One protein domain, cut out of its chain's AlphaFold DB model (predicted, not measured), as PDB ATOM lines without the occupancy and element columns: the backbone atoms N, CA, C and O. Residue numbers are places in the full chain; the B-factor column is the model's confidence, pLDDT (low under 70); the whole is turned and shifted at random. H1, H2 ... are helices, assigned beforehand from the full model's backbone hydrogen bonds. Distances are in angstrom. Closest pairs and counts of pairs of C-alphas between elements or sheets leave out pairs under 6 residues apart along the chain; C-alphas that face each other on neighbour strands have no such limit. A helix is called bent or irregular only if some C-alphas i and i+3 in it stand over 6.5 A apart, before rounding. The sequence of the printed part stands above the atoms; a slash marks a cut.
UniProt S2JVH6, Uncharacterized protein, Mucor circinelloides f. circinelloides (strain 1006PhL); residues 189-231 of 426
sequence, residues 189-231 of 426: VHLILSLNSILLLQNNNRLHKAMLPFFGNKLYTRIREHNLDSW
ATOM      1  N   VAL A 189      28.499 111.649 119.490       88.50
ATOM      2  CA  VAL A 189      29.953 111.921 119.470       88.50
ATOM      3  C   VAL A 189      30.320 113.221 118.743       88.50
ATOM      4  O   VAL A 189      31.177 113.967 119.207       88.50
ATOM      5  N   HIS A 190      29.632 113.544 117.644       90.00
ATOM      6  CA  HIS A 190      29.843 114.797 116.917       90.00
ATOM      7  C   HIS A 190      29.495 116.023 117.770       90.00
ATOM      8  O   HIS A 190      30.226 117.010 117.754       90.00
ATOM      9  N   LEU A 191      28.397 115.954 118.530       88.50
ATOM     10  CA  LEU A 191      27.978 117.037 119.416       88.50
ATOM     11  C   LEU A 191      28.954 117.176 120.584       88.50
ATOM     12  O   LEU A 191      29.396 118.284 120.871       88.50
ATOM     13  N   ILE A 192      29.365 116.063 121.194       85.88
ATOM     14  CA  ILE A 192      30.335 116.045 122.298       85.88
ATOM     15  C   ILE A 192      31.673 116.673 121.874       85.88
ATOM     16  O   ILE A 192      32.228 117.497 122.601       85.88
ATOM     17  N   LEU A 193      32.172 116.335 120.683       88.12
ATOM     18  CA  LEU A 193      33.380 116.942 120.116       88.12
ATOM     19  C   LEU A 193      33.183 118.435 119.807       88.12
ATOM     20  O   LEU A 193      34.065 119.246 120.098       88.12
ATOM     21  N   SER A 194      32.003 118.823 119.311       88.31
ATOM     22  CA  SER A 194      31.695 120.226 119.007       88.31
ATOM     23  C   SER A 194      31.686 121.133 120.242       88.31
ATOM     24  O   SER A 194      32.054 122.299 120.127       88.31
ATOM     25  N   LEU A 195      31.381 120.598 121.436       84.12
ATOM     26  CA  LEU A 195      31.491 121.338 122.704       84.12
ATOM     27  C   LEU A 195      32.920 121.825 122.981       84.12
ATOM     28  O   LEU A 195      33.119 122.723 123.792       84.12
ATOM     29  N   ASN A 196      33.909 121.234 122.309       82.06
ATOM     30  CA  ASN A 196      35.318 121.586 122.416       82.06
ATOM     31  C   ASN A 196      35.865 122.158 121.109       82.06
ATOM     32  O   ASN A 196      37.067 122.092 120.875       82.06
ATOM     33  N   SER A 197      34.997 122.712 120.260       89.00
ATOM     34  CA  SER A 197      35.370 123.301 118.969       89.00
ATOM     35  C   SER A 197      36.083 122.317 118.034       89.00
ATOM     36  O   SER A 197      36.960 122.710 117.271       89.00
ATOM     37  N   ILE A 198      35.720 121.031 118.094       90.62
ATOM     38  CA  ILE A 198      36.244 119.989 117.204       90.62
ATOM     39  C   ILE A 198      35.137 119.566 116.239       90.62
ATOM     40  O   ILE A 198      34.090 119.066 116.657       90.62
ATOM     41  N   LEU A 199      35.379 119.735 114.937       91.06
ATOM     42  CA  LEU A 199      34.502 119.235 113.879       91.06
ATOM     43  C   LEU A 199      35.000 117.867 113.401       91.06
ATOM     44  O   LEU A 199      36.068 117.762 112.806       91.06
ATOM     45  N   LEU A 200      34.214 116.817 113.641       91.12
ATOM     46  CA  LEU A 200      34.539 115.471 113.168       91.12
ATOM     47  C   LEU A 200      34.131 115.287 111.700       91.12
ATOM     48  O   LEU A 200      32.949 115.357 111.354       91.12
ATOM     49  N   LEU A 201      35.116 114.989 110.852       89.12
ATOM     50  CA  LEU A 201      34.923 114.653 109.444       89.12
ATOM     51  C   LEU A 201      35.048 113.135 109.242       89.12
ATOM     52  O   LEU A 201      36.066 112.542 109.591       89.12
ATOM     53  N   GLN A 202      34.012 112.492 108.698       86.19
ATOM     54  CA  GLN A 202      33.976 111.046 108.462       86.19
ATOM     55  C   GLN A 202      33.962 110.723 106.958       86.19
ATOM     56  O   GLN A 202      33.255 111.355 106.164       86.19
ATOM     57  N   ASN A 203      34.698 109.679 106.563       80.62
ATOM     58  CA  ASN A 203      34.810 109.243 105.161       80.62
ATOM     59  C   ASN A 203      33.452 108.889 104.535       80.62
ATOM     60  O   ASN A 203      33.207 109.154 103.361       80.62
ATOM     61  N   ASN A 204      32.530 108.354 105.334       81.50
ATOM     62  CA  ASN A 204      31.186 107.964 104.907       81.50
ATOM     63  C   ASN A 204      30.178 109.130 104.827       81.50
ATOM     64  O   ASN A 204      28.986 108.871 104.692       81.50
ATOM     65  N   ASN A 205      30.618 110.392 104.933       77.25
ATOM     66  CA  ASN A 205      29.744 111.576 104.962       77.25
ATOM     67  C   ASN A 205      28.712 111.578 106.106       77.25
ATOM     68  O   ASN A 205      27.715 112.300 106.043       77.25
ATOM     69  N   ARG A 206      28.907 110.774 107.158       83.62
ATOM     70  CA  ARG A 206      27.970 110.753 108.282       83.62
ATOM     71  C   ARG A 206      28.159 112.015 109.124       83.62
ATOM     72  O   ARG A 206      29.232 112.254 109.660       83.62
ATOM     73  N   LEU A 207      27.078 112.776 109.271       85.62
ATOM     74  CA  LEU A 207      26.986 113.948 110.135       85.62
ATOM     75  C   LEU A 207      25.790 113.783 111.077       85.62
ATOM     76  O   LEU A 207      24.745 113.248 110.694       85.62
ATOM     77  N   HIS A 208      25.929 114.232 112.323       89.50
ATOM     78  CA  HIS A 208      24.824 114.199 113.273       89.50
ATOM     79  C   HIS A 208      23.668 115.099 112.808       89.50
ATOM     80  O   HIS A 208      23.894 116.227 112.372       89.50
ATOM     81  N   LYS A 209      22.416 114.634 112.939       88.44
ATOM     82  CA  LYS A 209      21.229 115.342 112.417       88.44
ATOM     83  C   LYS A 209      21.123 116.780 112.931       88.44
ATOM     84  O   LYS A 209      20.795 117.678 112.166       88.44
ATOM     85  N   ALA A 210      21.464 117.005 114.200       86.69
ATOM     86  CA  ALA A 210      21.434 118.337 114.807       86.69
ATOM     87  C   ALA A 210      22.485 119.313 114.236       86.69
ATOM     88  O   ALA A 210      22.352 120.513 114.431       86.69
ATOM     89  N   MET A 211      23.504 118.833 113.512       87.06
ATOM     90  CA  MET A 211      24.506 119.685 112.855       87.06
ATOM     91  C   MET A 211      24.106 120.088 111.426       87.06
ATOM     92  O   MET A 211      24.688 121.019 110.867       87.06
ATOM     93  N   LEU A 212      23.104 119.425 110.833       87.19
ATOM     94  CA  LEU A 212      22.641 119.705 109.470       87.19
ATOM     95  C   LEU A 212      22.186 121.156 109.248       87.19
ATOM     96  O   LEU A 212      22.517 121.683 108.192       87.19
ATOM     97  N   PRO A 213      21.489 121.833 110.184       88.06
ATOM     98  CA  PRO A 213      21.095 123.228 109.984       88.06
ATOM     99  C   PRO A 213      22.275 124.206 109.895       88.06
ATOM    100  O   PRO A 213      22.127 125.277 109.321       88.06
ATOM    101  N   PHE A 214      23.433 123.849 110.462       86.19
ATOM    102  CA  PHE A 214      24.597 124.734 110.557       86.19
ATOM    103  C   PHE A 214      25.571 124.541 109.397       86.19
ATOM    104  O   PHE A 214      26.022 125.511 108.798       86.19
ATOM    105  N   PHE A 215      25.890 123.286 109.074       85.88
ATOM    106  CA  PHE A 215      26.801 122.970 107.975       85.88
ATOM    107  C   PHE A 215      26.019 122.657 106.697       85.88
ATOM    108  O   PHE A 215      26.309 123.170 105.622       85.88
ATOM    109  N   GLY A 216      24.991 121.818 106.794       85.00
ATOM    110  CA  GLY A 216      24.354 121.197 105.636       85.00
ATOM    111  C   GLY A 216      25.274 120.184 104.943       85.00
ATOM    112  O   GLY A 216      26.502 120.248 105.031       85.00
ATOM    113  N   ASN A 217      24.683 119.233 104.215       84.31
ATOM    114  CA  ASN A 217      25.455 118.167 103.560       84.31
ATOM    115  C   ASN A 217      26.462 118.720 102.542       84.31
ATOM    116  O   ASN A 217      27.601 118.276 102.507       84.31
ATOM    117  N   LYS A 218      26.070 119.727 101.749       87.06
ATOM    118  CA  LYS A 218      26.935 120.290 100.699       87.06
ATOM    119  C   LYS A 218      28.203 120.935 101.262       87.06
ATOM    120  O   LYS A 218      29.281 120.700 100.725       87.06
ATOM    121  N   LEU A 219      28.090 121.739 102.325       88.69
ATOM    122  CA  LEU A 219      29.257 122.382 102.935       88.69
ATOM    123  C   LEU A 219      30.132 121.351 103.642       88.69
ATOM    124  O   LEU A 219      31.342 121.392 103.482       88.69
ATOM    125  N   TYR A 220      29.529 120.416 104.382       88.19
ATOM    126  CA  TYR A 220      30.272 119.354 105.058       88.19
ATOM    127  C   TYR A 220      31.093 118.520 104.068       88.19
ATOM    128  O   TYR A 220      32.287 118.302 104.274       88.19
ATOM    129  N   THR A 221      30.469 118.102 102.962       86.81
ATOM    130  CA  THR A 221      31.146 117.355 101.901       86.81
ATOM    131  C   THR A 221      32.271 118.179 101.284       86.81
ATOM    132  O   THR A 221      33.384 117.672 101.208       86.81
ATOM    133  N   ARG A 222      32.031 119.462 100.971       87.94
ATOM    134  CA  ARG A 222      33.065 120.366 100.440       87.94
ATOM    135  C   ARG A 222      34.236 120.548 101.405       87.94
ATOM    136  O   ARG A 222      35.379 120.510 100.971       87.94
ATOM    137  N   ILE A 223      33.967 120.740 102.701       87.19
ATOM    138  CA  ILE A 223      35.014 120.876 103.722       87.19
ATOM    139  C   ILE A 223      35.850 119.602 103.761       87.19
ATOM    140  O   ILE A 223      37.073 119.700 103.717       87.19
ATOM    141  N   ARG A 224      35.239 118.408 103.819       85.69
ATOM    142  CA  ARG A 224      36.059 117.191 103.877       85.69
ATOM    143  C   ARG A 224      36.740 116.841 102.558       85.69
ATOM    144  O   ARG A 224      37.851 116.347 102.631       85.69
ATOM    145  N   GLU A 225      36.156 117.133 101.398       84.88
ATOM    146  CA  GLU A 225      36.852 117.009 100.104       84.88
ATOM    147  C   GLU A 225      38.075 117.922 100.058       84.88
ATOM    148  O   GLU A 225      39.176 117.426  99.884       84.88
ATOM    149  N   HIS A 226      37.922 119.208 100.385       84.50
ATOM    150  CA  HIS A 226      39.048 120.142 100.459       84.50
ATOM    151  C   HIS A 226      40.161 119.648 101.400       84.50
ATOM    152  O   HIS A 226      41.339 119.690 101.052       84.50
ATOM    153  N   ASN A 227      39.798 119.164 102.594       79.94
ATOM    154  CA  ASN A 227      40.778 118.635 103.546       79.94
ATOM    155  C   ASN A 227      41.435 117.340 103.035       79.94
ATOM    156  O   ASN A 227      42.638 117.182 103.185       79.94
ATOM    157  N   LEU A 228      40.691 116.433 102.397       74.69
ATOM    158  CA  LEU A 228      41.253 115.209 101.813       74.69
ATOM    159  C   LEU A 228      42.178 115.508 100.624       74.69
ATOM    160  O   LEU A 228      43.254 114.919 100.543       74.69
ATOM    161  N   ASP A 229      41.792 116.438  99.751       70.31
ATOM    162  CA  ASP A 229      42.559 116.840  98.567       70.31
ATOM    163  C   ASP A 229      43.883 117.500  98.963       70.31
ATOM    164  O   ASP A 229      44.921 117.227  98.363       70.31
ATOM    165  N   SER A 230      43.883 118.313 100.026       68.00
ATOM    166  CA  SER A 230      45.113 118.933 100.539       68.00
ATOM    167  C   SER A 230      46.152 117.931 101.071       68.00
ATOM    168  O   SER A 230      47.295 118.312 101.307       68.00
ATOM    169  N   TRP A 231      45.783 116.656 101.253       67.44
ATOM    170  CA  TRP A 231      46.628 115.617 101.858       67.44
ATOM    171  C   TRP A 231      47.018 114.504 100.866       67.44
ATOM    172  O   TRP A 231      47.398 113.419 101.306       67.44
TER     173      TRP A 231
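This is residues 189 to 231 of the 426 residues of an uncharacterized protein of Mucor circinelloides f. circinelloides (strain 1006PhL) (UniProt S2JVH6). A helix of moderate length, H2, and a short helix, H1, stand well separated, and a long loop, residues 195 to 215, bridges the space between them. The loop runs from H1 towards the side of H2, turns round near residues 203 to 205, folds back as far as residue 210 and then leads into H2. The printed part has 43 residues with two named helices, H1 then H2, and no named strand; its class is all helix, though under half of the residues, 20 of 43, are in named elements. The whole is compact, with a radius of gyration of the C-alphas of 10.2 A and spans of 27 by 19 by 16 A.

H1 is residues 189 to 194, from C-alpha 189 at (29.953, 111.921, 119.470) to C-alpha 194, 8.5 A away. Residues 195 to 215 hold no named element. H2, the longest helix, is residues 216 to 229; it begins at C-alpha 216 at (24.354, 121.197, 105.636) and ends at C-alpha 229 at (42.559, 116.840, 98.567), 20.0 A away.

H1 and H2 are apart, with no C-alpha of the one within 8 A of the other. They are joined by a long link of 21 residues, whose C-alphas lie 4 to 14 A from the mean of all C-alphas. In both H1 and H2, every O i to N i+4 pair is within hydrogen-bond range. Neither helix is bent or irregular.

The two C-alphas farthest apart are those of Ala 210 and Trp 231, at 28.5 A. The C-alphas of Val 189 and Trp 231, first and last of the printed part, are 24.5 A apart. The printed part has no cut. The mean pLDDT of the printed part is 84.9, and residues 230 to 231 are under 70.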